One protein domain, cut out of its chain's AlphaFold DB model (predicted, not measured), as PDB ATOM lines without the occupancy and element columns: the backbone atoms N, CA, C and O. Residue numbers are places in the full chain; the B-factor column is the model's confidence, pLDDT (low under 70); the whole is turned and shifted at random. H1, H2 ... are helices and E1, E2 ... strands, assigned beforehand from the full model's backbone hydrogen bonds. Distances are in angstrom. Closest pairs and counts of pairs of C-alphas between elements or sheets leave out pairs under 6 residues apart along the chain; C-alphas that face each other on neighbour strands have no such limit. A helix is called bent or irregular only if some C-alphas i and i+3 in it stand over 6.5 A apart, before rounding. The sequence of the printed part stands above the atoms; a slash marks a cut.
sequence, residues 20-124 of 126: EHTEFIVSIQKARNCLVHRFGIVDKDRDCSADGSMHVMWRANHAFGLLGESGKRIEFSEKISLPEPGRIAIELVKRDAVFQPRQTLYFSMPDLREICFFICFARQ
ATOM      1  N   GLU A  20     -16.431   7.367 -34.848       77.00
ATOM      2  CA  GLU A  20     -16.158   8.540 -35.690       77.00
ATOM      3  C   GLU A  20     -16.702   8.363 -37.117       77.00
ATOM      4  O   GLU A  20     -17.152   9.326 -37.737       77.00
ATOM      5  N   HIS A  21     -16.698   7.138 -37.660       82.06
ATOM      6  CA  HIS A  21     -17.205   6.886 -39.012       82.06
ATOM      7  C   HIS A  21     -18.715   7.116 -39.075       82.06
ATOM      8  O   HIS A  21     -19.204   7.716 -40.033       82.06
ATOM      9  N   THR A  22     -19.440   6.714 -38.029       82.94
ATOM     10  CA  THR A  22     -20.875   6.980 -37.903       82.94
ATOM     11  C   THR A  22     -21.152   8.481 -37.877       82.94
ATOM     12  O   THR A  22     -22.030   8.944 -38.604       82.94
ATOM     13  N   GLU A  23     -20.386   9.263 -37.111       87.69
ATOM     14  CA  GLU A  23     -20.537  10.724 -37.069       87.69
ATOM     15  C   GLU A  23     -20.312  11.369 -38.442       87.69
ATOM     16  O   GLU A  23     -21.106  12.210 -38.879       87.69
ATOM     17  N   PHE A  24     -19.271  10.943 -39.164       91.50
ATOM     18  CA  PHE A  24     -18.990  11.436 -40.511       91.50
ATOM     19  C   PHE A  24     -20.121  11.086 -41.482       91.50
ATOM     20  O   PHE A  24     -20.639  11.979 -42.154       91.50
ATOM     21  N   ILE A  25     -20.582   9.829 -41.501       88.94
ATOM     22  CA  ILE A  25     -21.700   9.386 -42.351       88.94
ATOM     23  C   ILE A  25     -22.972  10.181 -42.045       88.94
ATOM     24  O   ILE A  25     -23.644  10.637 -42.970       88.94
ATOM     25  N   VAL A  26     -23.296  10.398 -40.766       90.00
ATOM     26  CA  VAL A  26     -24.459  11.200 -40.360       90.00
ATOM     27  C   VAL A  26     -24.331  12.638 -40.863       90.00
ATOM     28  O   VAL A  26     -25.295  13.178 -41.410       90.00
ATOM     29  N   SER A  27     -23.153  13.258 -40.740       94.62
ATOM     30  CA  SER A  27     -22.926  14.624 -41.232       94.62
ATOM     31  C   SER A  27     -23.056  14.729 -42.762       94.62
ATOM     32  O   SER A  27     -23.718  15.633 -43.274       94.62
ATOM     33  N   ILE A  28     -22.543  13.740 -43.504       94.94
ATOM     34  CA  ILE A  28     -22.679  13.649 -44.965       94.94
ATOM     35  C   ILE A  28     -24.143  13.415 -45.359       94.94
ATOM     36  O   ILE A  28     -24.635  14.011 -46.319       94.94
ATOM     37  N   GLN A  29     -24.884  12.599 -44.606       92.06
ATOM     38  CA  GLN A  29     -26.307  12.378 -44.848       92.06
ATOM     39  C   GLN A  29     -27.123  13.659 -44.630       92.06
ATOM     40  O   GLN A  29     -28.056  13.920 -45.395       92.06
ATOM     41  N   LYS A  30     -26.765  14.493 -43.643       93.81
ATOM     42  CA  LYS A  30     -27.357  15.832 -43.492       93.81
ATOM     43  C   LYS A  30     -27.084  16.692 -44.728       93.81
ATOM     44  O   LYS A  30     -28.028  17.261 -45.275       93.81
ATOM     45  N   ALA A  31     -25.843  16.716 -45.229       96.38
ATOM     46  CA  ALA A  31     -25.480  17.432 -46.459       96.38
ATOM     47  C   ALA A  31     -26.296  16.957 -47.668       96.38
ATOM     48  O   ALA A  31     -26.891  17.768 -48.380       96.38
ATOM     49  N   ARG A  32     -26.429  15.637 -47.844       95.25
ATOM     50  CA  ARG A  32     -27.291  15.036 -48.869       95.25
ATOM     51  C   ARG A  32     -28.741  15.495 -48.725       95.25
ATOM     52  O   ARG A  32     -29.359  15.875 -49.714       95.25
ATOM     53  N   ASN A  33     -29.300  15.457 -47.517       95.00
ATOM     54  CA  ASN A  33     -30.681  15.876 -47.284       95.00
ATOM     55  C   ASN A  33     -30.883  17.367 -47.597       95.00
ATOM     56  O   ASN A  33     -31.937  17.735 -48.115       95.00
ATOM     57  N   CYS A  34     -29.886  18.209 -47.317       96.88
ATOM     58  CA  CYS A  34     -29.905  19.628 -47.667       96.88
ATOM     59  C   CYS A  34     -29.894  19.828 -49.189       96.88
ATOM     60  O   CYS A  34     -30.762  20.516 -49.731       96.88
ATOM     61  N   LEU A  35     -29.009  19.130 -49.904       95.81
ATOM     62  CA  LEU A  35     -28.965  19.148 -51.370       95.81
ATOM     63  C   LEU A  35     -30.290  18.692 -52.001       95.81
ATOM     64  O   LEU A  35     -30.797  19.353 -52.903       95.81
ATOM     65  N   VAL A  36     -30.880  17.601 -51.503       95.44
ATOM     66  CA  VAL A  36     -32.092  16.995 -52.084       95.44
ATOM     67  C   VAL A  36     -33.361  17.789 -51.771       95.44
ATOM     68  O   VAL A  36     -34.213  17.938 -52.640       95.44
ATOM     69  N   HIS A  37     -33.523  18.278 -50.540       94.19
ATOM     70  CA  HIS A  37     -34.808  18.826 -50.082       94.19
ATOM     71  C   HIS A  37     -34.832  20.350 -49.949       94.19
ATOM     72  O   HIS A  37     -35.907  20.919 -49.775       94.19
ATOM     73  N   ARG A  38     -33.670  21.009 -49.969       94.81
ATOM     74  CA  ARG A  38     -33.529  22.459 -49.750       94.81
ATOM     75  C   ARG A  38     -32.692  23.131 -50.839       94.81
ATOM     76  O   ARG A  38     -32.213  24.242 -50.650       94.81
ATOM     77  N   PHE A  39     -32.503  22.452 -51.974       96.00
ATOM     78  CA  PHE A  39     -31.678  22.920 -53.095       96.00
ATOM     79  C   PHE A  39     -30.245  23.288 -52.676       96.00
ATOM     80  O   PHE A  39     -29.619  24.170 -53.257       96.00
ATOM     81  N   GLY A  40     -29.735  22.627 -51.631       95.62
ATOM     82  CA  GLY A  40     -28.415  22.893 -51.070       95.62
ATOM     83  C   GLY A  40     -28.318  24.166 -50.233       95.62
ATOM     84  O   GLY A  40     -27.207  24.536 -49.884       95.62
ATOM     85  N   ILE A  41     -29.419  24.848 -49.910       98.00
ATOM     86  CA  ILE A  41     -29.405  26.033 -49.043       98.00
ATOM     87  C   ILE A  41     -29.584  25.593 -47.586       98.00
ATOM     88  O   ILE A  41     -30.588  24.970 -47.245       98.00
ATOM     89  N   VAL A  42     -28.623  25.941 -46.728       97.94
ATOM     90  CA  VAL A  42     -28.607  25.538 -45.313       97.94
ATOM     91  C   VAL A  42     -29.756  26.178 -44.539       97.94
ATOM     92  O   VAL A  42     -29.875  27.407 -44.474       97.94
ATOM     93  N   ASP A  43     -30.573  25.339 -43.904       97.31
ATOM     94  CA  ASP A  43     -31.655  25.751 -43.015       97.31
ATOM     95  C   ASP A  43     -31.214  25.697 -41.547       97.31
ATOM     96  O   ASP A  43     -30.719  24.678 -41.064       97.31
ATOM     97  N   LYS A  44     -31.416  26.801 -40.821       95.56
ATOM     98  CA  LYS A  44     -30.950  26.950 -39.437       95.56
ATOM     99  C   LYS A  44     -31.537  25.897 -38.495       95.56
ATOM    100  O   LYS A  44     -30.827  25.399 -37.631       95.56
ATOM    101  N   ASP A  45     -32.815  25.572 -38.649       94.62
ATOM    102  CA  ASP A  45     -33.535  24.752 -37.674       94.62
ATOM    103  C   ASP A  45     -33.396  23.254 -37.976       94.62
ATOM    104  O   ASP A  45     -33.605  22.414 -37.101       94.62
ATOM    105  N   ARG A  46     -33.054  22.905 -39.223       92.94
ATOM    106  CA  ARG A  46     -32.975  21.511 -39.688       92.94
ATOM    107  C   ARG A  46     -31.558  20.998 -39.894       92.94
ATOM    108  O   ARG A  46     -31.338  19.795 -39.744       92.94
ATOM    109  N   ASP A  47     -30.627  21.865 -40.283       94.75
ATOM    110  CA  ASP A  47     -29.291  21.452 -40.719       94.75
ATOM    111  C   ASP A  47     -28.188  21.812 -39.720       94.75
ATOM    112  O   ASP A  47     -27.179  21.103 -39.644       94.75
ATOM    113  N   CYS A  48     -28.373  22.887 -38.950       95.69
ATOM    114  CA  CYS A  48     -27.345  23.398 -38.055       95.69
ATOM    115  C   CYS A  48     -27.272  22.649 -36.717       95.69
ATOM    116  O   CYS A  48     -28.255  22.120 -36.195       95.69
ATOM    117  N   SER A  49     -26.065  22.614 -36.165       93.12
ATOM    118  CA  SER A  49     -25.768  22.168 -34.809       93.12
ATOM    119  C   SER A  49     -26.045  23.290 -33.795       93.12
ATOM    120  O   SER A  49     -26.528  24.371 -34.140       93.12
ATOM    121  N   ALA A  50     -25.754  23.038 -32.515       93.50
ATOM    122  CA  ALA A  50     -26.004  23.987 -31.425       93.50
ATOM    123  C   ALA A  50     -25.229  25.314 -31.552       93.50
ATOM    124  O   ALA A  50     -25.645  26.325 -30.994       93.50
ATOM    125  N   ASP A  51     -24.126  25.320 -32.296       95.69
ATOM    126  CA  ASP A  51     -23.326  26.506 -32.611       95.69
ATOM    127  C   ASP A  51     -23.954  27.377 -33.721       95.69
ATOM    128  O   ASP A  51     -23.438  28.444 -34.046       95.69
ATOM    129  N   GLY A  52     -25.080  26.943 -34.296       96.44
ATOM    130  CA  GLY A  52     -25.794  27.657 -35.347       96.44
ATOM    131  C   GLY A  52     -25.218  27.455 -36.745       96.44
ATOM    132  O   GLY A  52     -25.649  28.159 -37.657       96.44
ATOM    133  N   SER A  53     -24.298  26.502 -36.935       97.62
ATOM    134  CA  SER A  53     -23.710  26.190 -38.235       97.62
ATOM    135  C   SER A  53     -23.897  24.719 -38.618       97.62
ATOM    136  O   SER A  53     -24.138  23.848 -37.783       97.62
ATOM    137  N   MET A  54     -23.869  24.432 -39.916       97.81
ATOM    138  CA  MET A  54     -23.879  23.069 -40.434       97.81
ATOM    139  C   MET A  54     -22.442  22.598 -40.645       97.81
ATOM    140  O   MET A  54     -21.709  23.186 -41.436       97.81
ATOM    141  N   HIS A  55     -22.081  21.493 -39.997       97.75
ATOM    142  CA  HIS A  55     -20.793  20.828 -40.175       97.75
ATOM    143  C   HIS A  55     -20.944  19.602 -41.070       97.75
ATOM    144  O   HIS A  55     -21.788  18.735 -40.814       97.75
ATOM    145  N   VAL A  56     -20.097  19.508 -42.089       97.50
ATOM    146  CA  VAL A  56     -19.971  18.321 -42.935       97.50
ATOM    147  C   VAL A  56     -18.555  17.799 -42.784       97.50
ATOM    148  O   VAL A  56     -17.598  18.448 -43.196       97.50
ATOM    149  N   MET A  57     -18.424  16.628 -42.167       96.25
ATOM    150  CA  MET A  57     -17.144  16.067 -41.750       96.25
ATOM    151  C   MET A  57     -16.866  14.755 -42.477       96.25
ATOM    152  O   MET A  57     -17.756  13.922 -42.653       96.25
ATOM    153  N   TRP A  58     -15.612  14.544 -42.863       94.62
ATOM    154  CA  TRP A  58     -15.168  13.289 -43.468       94.62
ATOM    155  C   TRP A  58     -13.711  12.990 -43.126       94.62
ATOM    156  O   TRP A  58     -12.946  13.867 -42.710       94.62
ATOM    157  N   ARG A  59     -13.323  11.725 -43.305       92.31
ATOM    158  CA  ARG A  59     -11.929  11.294 -43.204       92.31
ATOM    159  C   ARG A  59     -11.270  11.394 -44.575       92.31
ATOM    160  O   ARG A  59     -11.813  10.892 -45.555       92.31
ATOM    161  N   ALA A  60     -10.102  12.016 -44.635       92.38
ATOM    162  CA  ALA A  60      -9.346  12.208 -45.863       92.38
ATOM    163  C   ALA A  60      -7.935  11.630 -45.745       92.38
ATOM    164  O   ALA A  60      -7.361  11.562 -44.657       92.38
ATOM    165  N   ASN A  61      -7.370  11.244 -46.888       89.75
ATOM    166  CA  ASN A  61      -5.968  10.867 -47.001       89.75
ATOM    167  C   ASN A  61      -5.148  12.118 -47.292       89.75
ATOM    168  O   ASN A  61      -5.319  12.740 -48.339       89.75
ATOM    169  N   HIS A  62      -4.229  12.453 -46.399       90.62
ATOM    170  CA  HIS A  62      -3.307  13.560 -46.589       90.62
ATOM    171  C   HIS A  62      -1.915  13.014 -46.899       90.62
ATOM    172  O   HIS A  62      -1.302  12.343 -46.067       90.62
ATOM    173  N   ALA A  63      -1.441  13.249 -48.123       89.88
ATOM    174  CA  ALA A  63      -0.132  12.793 -48.576       89.88
ATOM    175  C   ALA A  63       0.933  13.862 -48.308       89.88
ATOM    176  O   ALA A  63       0.730  15.032 -48.619       89.88
ATOM    177  N   PHE A  64       2.083  13.446 -47.783       91.50
ATOM    178  CA  PHE A  64       3.206  14.330 -47.472       91.50
ATOM    179  C   PHE A  64       4.552  13.637 -47.708       91.50
ATOM    180  O   PHE A  64       4.653  12.409 -47.751       91.50
ATOM    181  N   GLY A  65       5.607  14.432 -47.875       92.06
ATOM    182  CA  GLY A  65       6.984  13.957 -47.953       92.06
ATOM    183  C   GLY A  65       7.618  13.853 -46.568       92.06
ATOM    184  O   GLY A  65       7.460  14.756 -45.751       92.06
ATOM    185  N   LEU A  66       8.360  12.777 -46.318       92.44
ATOM    186  CA  LEU A  66       9.259  12.616 -45.176       92.44
ATOM    187  C   LEU A  66      10.683  12.476 -45.691       92.44
ATOM    188  O   LEU A  66      11.010  11.482 -46.344       92.44
ATOM    189  N   LEU A  67      11.514  13.463 -45.393       90.25
ATOM    190  CA  LEU A  67      12.902  13.464 -45.826       90.25
ATOM    191  C   LEU A  67      13.763  12.504 -44.995       90.25
ATOM    192  O   LEU A  67      13.551  12.367 -43.790       90.25
ATOM    193  N   GLY A  68      14.705  11.817 -45.646       83.38
ATOM    194  CA  GLY A  68      15.448  10.699 -45.063       83.38
ATOM    195  C   GLY A  68      16.437  11.092 -43.966       83.38
ATOM    196  O   GLY A  68      16.483  10.421 -42.939       83.38
ATOM    197  N   GLU A  69      17.194  12.175 -44.152       77.94
ATOM    198  CA  GLU A  69      18.226  12.594 -43.190       77.94
ATOM    199  C   GLU A  69      17.657  13.484 -42.082       77.94
ATOM    200  O   GLU A  69      18.001  13.331 -40.912       77.94
ATOM    201  N   SER A  70      16.743  14.391 -42.434       79.31
ATOM    202  CA  SER A  70      16.179  15.365 -41.493       79.31
ATOM    203  C   SER A  70      14.891  14.908 -40.803       79.31
ATOM    204  O   SER A  70      14.463  15.525 -39.827       79.31
ATOM    205  N   GLY A  71      14.210  13.883 -41.328       83.81
ATOM    206  CA  GLY A  71      12.861  13.506 -40.889       83.81
ATOM    207  C   GLY A  71      11.803  14.587 -41.150       83.81
ATOM    208  O   GLY A  71      10.670  14.468 -40.679       83.81
ATOM    209  N   LYS A  72      12.153  15.656 -41.880       89.62
ATOM    210  CA  LYS A  72      11.295  16.823 -42.079       89.62
ATOM    211  C   LYS A  72      10.076  16.465 -42.928       89.62
ATOM    212  O   LYS A  72      10.194  15.808 -43.963       89.62
ATOM    213  N   ARG A  73       8.913  16.957 -42.495       91.00
ATOM    214  CA  ARG A  73       7.652  16.888 -43.237       91.00
ATOM    215  C   ARG A  73       7.575  18.003 -44.280       91.00
ATOM    216  O   ARG A  73       7.827  19.163 -43.958       91.00
ATOM    217  N   ILE A  74       7.208  17.650 -45.510       90.31
ATOM    218  CA  ILE A  74       6.968  18.594 -46.609       90.31
ATOM    219  C   ILE A  74       5.580  18.358 -47.199       90.31
ATOM    220  O   ILE A  74       5.195  17.218 -47.454       90.31
ATOM    221  N   GLU A  75       4.861  19.449 -47.439       90.56
ATOM    222  CA  GLU A  75       3.541  19.452 -48.067       90.56
ATOM    223  C   GLU A  75       3.646  19.537 -49.593       90.56
ATOM    224  O   GLU A  75       4.499  20.246 -50.132       90.56
ATOM    225  N   PHE A  76       2.770  18.822 -50.300       85.44
ATOM    226  CA  PHE A  76       2.705  18.873 -51.759       85.44
ATOM    227  C   PHE A  76       1.705  19.943 -52.199       85.44
ATOM    228  O   PHE A  76       0.552  19.914 -51.782       85.44
ATOM    229  N   SER A  77       2.130  20.874 -53.054       73.12
ATOM    230  CA  SER A  77       1.232  21.890 -53.615       73.12
ATOM    231  C   SER A  77       0.540  21.401 -54.888       73.12
ATOM    232  O   SER A  77      -0.675  21.489 -54.973       73.12
ATOM    233  N   GLU A  78       1.281  20.836 -55.848       65.44
ATOM    234  CA  GLU A  78       0.723  20.301 -57.112       65.44
ATOM    235  C   GLU A  78       1.620  19.237 -57.772       65.44
ATOM    236  O   GLU A  78       1.138  18.333 -58.455       65.44
ATOM    237  N   LYS A  79       2.941  19.322 -57.560       72.00
ATOM    238  CA  LYS A  79       3.931  18.348 -58.038       72.00
ATOM    239  C   LYS A  79       4.627  17.696 -56.855       72.00
ATOM    240  O   LYS A  79       5.073  18.376 -55.935       72.00
ATOM    241  N   ILE A  80       4.752  16.375 -56.908       73.88
ATOM    242  CA  ILE A  80       5.499  15.613 -55.911       73.88
ATOM    243  C   ILE A  80       6.980  15.711 -56.276       73.88
ATOM    244  O   ILE A  80       7.453  15.035 -57.187       73.88
ATOM    245  N   SER A  81       7.704  16.584 -55.582       79.56
ATOM    246  CA  SER A  81       9.159  16.673 -55.655       79.56
ATOM    247  C   SER A  81       9.711  16.717 -54.239       79.56
ATOM    248  O   SER A  81       9.237  17.492 -53.407       79.56
ATOM    249  N   LEU A  82      10.680  15.848 -53.960       81.81
ATOM    250  CA  LEU A  82      11.414  15.860 -52.705       81.81
ATOM    251  C   LEU A  82      12.778  16.519 -52.958       81.81
ATOM    252  O   LEU A  82      13.454  16.127 -53.910       81.81
ATOM    253  N   PRO A  83      13.186  17.506 -52.143       84.38
ATOM    254  CA  PRO A  83      14.481  18.174 -52.289       84.38
ATOM    255  C   PRO A  83      15.675  17.259 -51.970       84.38
ATOM    256  O   PRO A  83      16.784  17.542 -52.407       84.38
ATOM    257  N   GLU A  84      15.453  16.167 -51.238       87.25
ATOM    258  CA  GLU A  84      16.444  15.137 -50.907       87.25
ATOM    259  C   GLU A  84      15.773  13.750 -50.892       87.25
ATOM    260  O   GLU A  84      14.535  13.675 -50.881       87.25
ATOM    261  N   PRO A  85      16.541  12.640 -50.903       89.69
ATOM    262  CA  PRO A  85      15.976  11.304 -50.774       89.69
ATOM    263  C   PRO A  85      15.054  11.196 -49.558       89.69
ATOM    264  O   PRO A  85      15.379  11.608 -48.445       89.69
ATOM    265  N   GLY A  86      13.878  10.622 -49.773       90.44
ATOM    266  CA  GLY A  86      12.852  10.512 -48.751       90.44
ATOM    267  C   GLY A  86      11.755   9.550 -49.172       90.44
ATOM    268  O   GLY A  86      11.860   8.854 -50.182       90.44
ATOM    269  N   ARG A  87      10.686   9.511 -48.384       90.56
ATOM    270  CA  ARG A  87       9.509   8.677 -48.642       90.56
ATOM    271  C   ARG A  87       8.253   9.524 -48.701       90.56
ATOM    272  O   ARG A  87       8.132  10.523 -47.996       90.56
ATOM    273  N   ILE A  88       7.296   9.077 -49.499       90.94
ATOM    274  CA  ILE A  88       5.929   9.582 -49.438       90.94
ATOM    275  C   ILE A  88       5.224   8.828 -48.314       90.94
ATOM    276  O   ILE A  88       5.286   7.599 -48.243       90.94
ATOM    277  N   ALA A  89       4.576   9.567 -47.427       89.94
ATOM    278  CA  ALA A  89       3.724   9.030 -46.386       89.94
ATOM    279  C   ALA A  89       2.299   9.552 -46.568       89.94
ATOM    280  O   ALA A  89       2.068  10.592 -47.185       89.94
ATOM    281  N   ILE A  90       1.346   8.790 -46.046       89.94
ATOM    282  CA  ILE A  90      -0.065   9.155 -46.012       89.94
ATOM    283  C   ILE A  90      -0.496   9.096 -44.555       89.94
ATOM    284  O   ILE A  90      -0.201   8.122 -43.858       89.94
ATOM    285  N   GLU A  91      -1.199  10.125 -44.108       90.56
ATOM    286  CA  GLU A  91      -1.912  10.121 -42.837       90.56
ATOM    287  C   GLU A  91      -3.408  10.307 -43.068       90.56
ATOM    288  O   GLU A  91      -3.842  10.872 -44.073       90.56
ATOM    289  N   LEU A  92      -4.202   9.828 -42.115       88.44
ATOM    290  CA  LEU A  92      -5.636  10.061 -42.119       88.44
ATOM    291  C   LEU A  92      -5.950  11.324 -41.326       88.44
ATOM    292  O   LEU A  92      -5.727  11.359 -40.115       88.44
ATOM    293  N   VAL A  93      -6.530  12.315 -41.994       92.12
ATOM    294  CA  VAL A  93      -6.954  13.578 -41.382       92.12
ATOM    295  C   VAL A  93      -8.472  13.680 -41.343       92.12
ATOM    296  O   VAL A  93      -9.176  13.063 -42.145       92.12
ATOM    297  N   LYS A  94      -8.982  14.477 -40.405       94.31
ATOM    298  CA  LYS A  94     -10.382  14.899 -40.379       94.31
ATOM    299  C   LYS A  94     -10.510  16.205 -41.160       94.31
ATOM    300  O   LYS A  94      -9.756  17.144 -40.910       94.31
ATOM    301  N   ARG A  95     -11.464  16.261 -42.083       96.50
ATOM    302  CA  ARG A  95     -11.911  17.494 -42.737       96.50
ATOM    303  C   ARG A  95     -13.243  17.923 -42.135       96.50
ATOM    304  O   ARG A  95     -14.020  17.076 -41.693       96.50
ATOM    305  N   ASP A  96     -13.476  19.228 -42.113       97.38
ATOM    306  CA  ASP A  96     -14.712  19.837 -41.632       97.38
ATOM    307  C   ASP A  96     -15.038  21.051 -42.507       97.38
ATOM    308  O   ASP A  96     -14.310  22.047 -42.496       97.38
ATOM    309  N   ALA A  97     -16.093  20.933 -43.309       97.62
ATOM    310  CA  ALA A  97     -16.647  22.041 -44.068       97.62
ATOM    311  C   ALA A  97     -17.820  22.638 -43.289       97.62
ATOM    312  O   ALA A  97     -18.818  21.960 -43.028       97.62
ATOM    313  N   VAL A  98     -17.686  23.919 -42.942       98.06
ATOM    314  CA  VAL A  98     -18.638  24.648 -42.105       98.06
ATOM    315  C   VAL A  98     -19.460  25.596 -42.965       98.06
ATOM    316  O   VAL A  98     -18.907  26.437 -43.676       98.06
ATOM    317  N   PHE A  99     -20.780  25.488 -42.861       98.19
ATOM    318  CA  PHE A  99     -21.724  26.301 -43.616       98.19
ATOM    319  C   PHE A  99     -22.686  27.029 -42.681       98.19
ATOM    320  O   PHE A  99     -23.302  26.443 -41.791       98.19
ATOM    321  N   GLN A 100     -22.831  28.329 -42.895       98.31
ATOM    322  CA  GLN A 100     -23.753  29.182 -42.157       98.31
ATOM    323  C   GLN A 100     -25.177  29.076 -42.727       98.31
ATOM    324  O   GLN A 100     -25.348  28.752 -43.907       98.31
ATOM    325  N   PRO A 101     -26.215  29.405 -41.939       97.88
ATOM    326  CA  PRO A 101     -27.582  29.477 -42.439       97.88
ATOM    327  C   PRO A 101     -27.687  30.342 -43.698       97.88
ATOM    328  O   PRO A 101     -27.065  31.401 -43.792       97.88
ATOM    329  N   ARG A 102     -28.516  29.904 -44.651       97.69
ATOM    330  CA  ARG A 102     -28.715  30.511 -45.981       97.69
ATOM    331  C   ARG A 102     -27.518  30.434 -46.933       97.69
ATOM    332  O   ARG A 102     -27.645  30.906 -48.061       97.69
ATOM    333  N   GLN A 103     -26.391  29.841 -46.540       98.06
ATOM    334  CA  GLN A 103     -25.330  29.535 -47.497       98.06
ATOM    335  C   GLN A 103     -25.718  28.343 -48.368       98.06
ATOM    336  O   GLN A 103     -26.399  27.418 -47.922       98.06
ATOM    337  N   THR A 104     -25.267  28.369 -49.619       97.88
ATOM    338  CA  THR A 104     -25.334  27.211 -50.504       97.88
ATOM    339  C   THR A 104     -24.179  26.271 -50.184       97.88
ATOM    340  O   THR A 104     -23.028  26.701 -50.119       97.88
ATOM    341  N   LEU A 105     -24.481  24.986 -50.014       97.12
ATOM    342  CA  LEU A 105     -23.484  23.935 -49.919       97.12
ATOM    343  C   LEU A 105     -22.649  23.920 -51.198       97.12
ATOM    344  O   LEU A 105     -23.147  23.634 -52.287       97.12
ATOM    345  N   TYR A 106     -21.368  24.215 -51.041       96.12
ATOM    346  CA  TYR A 106     -20.385  24.169 -52.107       96.12
ATOM    347  C   TYR A 106     -19.213  23.309 -51.651       96.12
ATOM    348  O   TYR A 106     -18.583  23.596 -50.637       96.12
ATOM    349  N   PHE A 107     -18.935  22.262 -52.421       95.94
ATOM    350  CA  PHE A 107     -17.786  21.387 -52.234       95.94
ATOM    351  C   PHE A 107     -16.895  21.504 -53.458       95.94
ATOM    352  O   PHE A 107     -17.375  21.463 -54.595       95.94
ATOM    353  N   SER A 108     -15.594  21.632 -53.233       95.38
ATOM    354  CA  SER A 108     -14.634  21.572 -54.323       95.38
ATOM    355  C   SER A 108     -14.554  20.146 -54.890       95.38
ATOM    356  O   SER A 108     -14.941  19.167 -54.249       95.38
ATOM    357  N   MET A 109     -14.025  19.998 -56.108       94.81
ATOM    358  CA  MET A 109     -13.781  18.668 -56.684       94.81
ATOM    359  C   MET A 109     -12.861  17.785 -55.812       94.81
ATOM    360  O   MET A 109     -13.122  16.580 -55.732       94.81
ATOM    361  N   PRO A 110     -11.807  18.322 -55.159       92.75
ATOM    362  CA  PRO A 110     -11.065  17.600 -54.127       92.75
ATOM    363  C   PRO A 110     -11.941  17.099 -52.973       92.75
ATOM    364  O   PRO A 110     -11.897  15.905 -52.687       92.75
ATOM    365  N   ASP A 111     -12.784  17.955 -52.388       95.25
ATOM    366  CA  ASP A 111     -13.657  17.561 -51.269       95.25
ATOM    367  C   ASP A 111     -14.591  16.417 -51.677       95.25
ATOM    368  O   ASP A 111     -14.683  15.401 -50.991       95.25
ATOM    369  N   LEU A 112     -15.236  16.535 -52.844       95.38
ATOM    370  CA  LEU A 112     -16.123  15.493 -53.368       95.38
ATOM    371  C   LEU A 112     -15.384  14.172 -53.589       95.38
ATOM    372  O   LEU A 112     -15.910  13.109 -53.268       95.38
ATOM    373  N   ARG A 113     -14.153  14.222 -54.109       94.19
ATOM    374  CA  ARG A 113     -13.321  13.028 -54.299       94.19
ATOM    375  C   ARG A 113     -12.999  12.359 -52.966       94.19
ATOM    376  O   ARG A 113     -13.109  11.138 -52.873       94.19
ATOM    377  N   GLU A 114     -12.611  13.139 -51.962       94.75
ATOM    378  CA  GLU A 114     -12.321  12.637 -50.620       94.75
ATOM    379  C   GLU A 114     -13.573  12.031 -49.967       94.75
ATOM    380  O   GLU A 114     -13.514  10.904 -49.478       94.75
ATOM    381  N   ILE A 115     -14.720  12.715 -50.039       94.12
ATOM    382  CA  ILE A 115     -16.006  12.226 -49.520       94.12
ATOM    383  C   ILE A 115     -16.411  10.915 -50.206       94.12
ATOM    384  O   ILE A 115     -16.764   9.945 -49.532       94.12
ATOM    385  N   CYS A 116     -16.338  10.844 -51.538       92.62
ATOM    386  CA  CYS A 116     -16.644   9.620 -52.280       92.62
ATOM    387  C   CYS A 116     -15.708   8.472 -51.890       92.62
ATOM    388  O   CYS A 116     -16.169   7.350 -51.678       92.62
ATOM    389  N   PHE A 117     -14.407   8.748 -51.770       90.50
ATOM    390  CA  PHE A 117     -13.428   7.754 -51.342       90.50
ATOM    391  C   PHE A 117     -13.739   7.234 -49.932       90.50
ATOM    392  O   PHE A 117     -13.773   6.022 -49.721       90.50
ATOM    393  N   PHE A 118     -14.049   8.134 -48.994       90.19
ATOM    394  CA  PHE A 118     -14.450   7.780 -47.635       90.19
ATOM    395  C   PHE A 118     -15.694   6.880 -47.615       90.19
ATOM    396  O   PHE A 118     -15.675   5.843 -46.958       90.19
ATOM    397  N   ILE A 119     -16.746   7.208 -48.374       86.25
ATOM    398  CA  ILE A 119     -17.977   6.397 -48.439       86.25
ATOM    399  C   ILE A 119     -17.702   4.992 -48.994       86.25
ATOM    400  O   ILE A 119     -18.230   4.008 -48.475       86.25
ATOM    401  N   CYS A 120     -16.883   4.879 -50.046       82.38
ATOM    402  CA  CYS A 120     -16.503   3.582 -50.614       82.38
ATOM    403  C   CYS A 120     -15.755   2.709 -49.603       82.38
ATOM    404  O   CYS A 120     -15.951   1.496 -49.582       82.38
ATOM    405  N   PHE A 121     -14.921   3.329 -48.770       76.88
ATOM    406  CA  PHE A 121     -14.144   2.646 -47.748       76.88
ATOM    407  C   PHE A 121     -15.000   2.232 -46.545       76.88
ATOM    408  O   PHE A 121     -15.027   1.059 -46.184       76.88
ATOM    409  N   ALA A 122     -15.775   3.163 -45.983       72.88
ATOM    410  CA  ALA A 122     -16.615   2.918 -44.810       72.88
ATOM    411  C   ALA A 122     -17.679   1.829 -45.054       72.88
ATOM    412  O   ALA A 122     -18.078   1.131 -44.130       72.88
ATOM    413  N   ARG A 123     -18.114   1.631 -46.308       62.00
ATOM    414  CA  ARG A 123     -19.022   0.539 -46.703       62.00
ATOM    415  C   ARG A 123     -18.431  -0.865 -46.585       62.00
ATOM    416  O   ARG A 123     -19.199  -1.815 -46.573       62.00
ATOM    417  N   GLN A 124     -17.107  -1.010 -46.571       58.22
ATOM    418  CA  GLN A 124     -16.447  -2.309 -46.394       58.22
ATOM    419  C   GLN A 124     -16.277  -2.672 -44.911       58.22
ATOM    420  O   GLN A 124     -15.922  -3.803 -44.594       58.22
TER     421      GLN A 124
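This is residues 20 to 124 of the 126 residues of an uncharacterized protein of Burkholderiales bacterium (UniProt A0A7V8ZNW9). A long, bent ribbon of two antiparallel strands, E1 and E3, makes the longest axis; helix H2 crosses one face of it and helix H1 lies beside E1 towards the end where E1 begins. At the other end of the ribbon the short strand E2 folds back along E1, and residues 76 to 85 loop from it to E3. The printed part has 105 residues, with H1, E1, E2, E3 and H2 in that order along the chain; the sheet runs E2, E1, E3, all antiparallel, and the class is mixed, helices and strands. The whole is loose, with a radius of gyration of the C-alphas of 17.2 A, and elongated, spanning 53 by 30 by 24 A.

E1, residues 54 to 67, is the inner strand, and E3, residues 86 to 99, is its antiparallel neighbour at 163 degrees. N 54 and O 99 are 2.8 A apart and N 87 and O 66 are 2.9 A apart, both within hydrogen-bond range. E1 bends by 52 degrees at residue 58, and E3 by 51 degrees at residue 92. E2, residues 73 to 75, is the other edge strand and forms a hairpin with E1, with N 65 and O 74 at 2.8 A. E2 and E3 are apart. H2, residues 109 to 122, is on one face of the sheet, two layers with a helix over strands, at a height over the sheet of 7.2 A. It lies over E1 and, only just, over E3, with 3 C-alphas falling on E3, and runs across the strands at 82 degrees to E1 on the local plane. The closest C-alphas of H2 and E1 are those of Glu 114 and Ala 60, 5.6 A apart. H1, residues 20 to 37, is on the sheet at the sheet's level; its closest C-alpha to E1 is that of Ser 27, 5.0 A from that of Val 56. H1 and H2 are close but not clearly touching, their closest C-alphas, His 21 and Ala 122, 7.1 A apart, at a steep tilt of 55 degrees, opposite ways. In H1 and H2 every O i to N i+4 pair is within hydrogen-bond range.

H1 begins at C-alpha 20, (-16.158, 8.540, -35.690), and is 25.7 A long. E1 begins at C-alpha 54, (-23.879, 23.069, -40.434); E1 and E3 are each 38.4 A long. H2 is 19.9 A long and ends at C-alpha 122, (-16.615, 2.918, -44.810).

The C-alphas farthest apart, those of His 37 and Glu 69, are 53.8 A apart. The printed part has no cut. The link from H1 to E1, residues 38 to 53, is long. The mean pLDDT of the printed part is 90.6; residues 78, 123 and 124 are under 70.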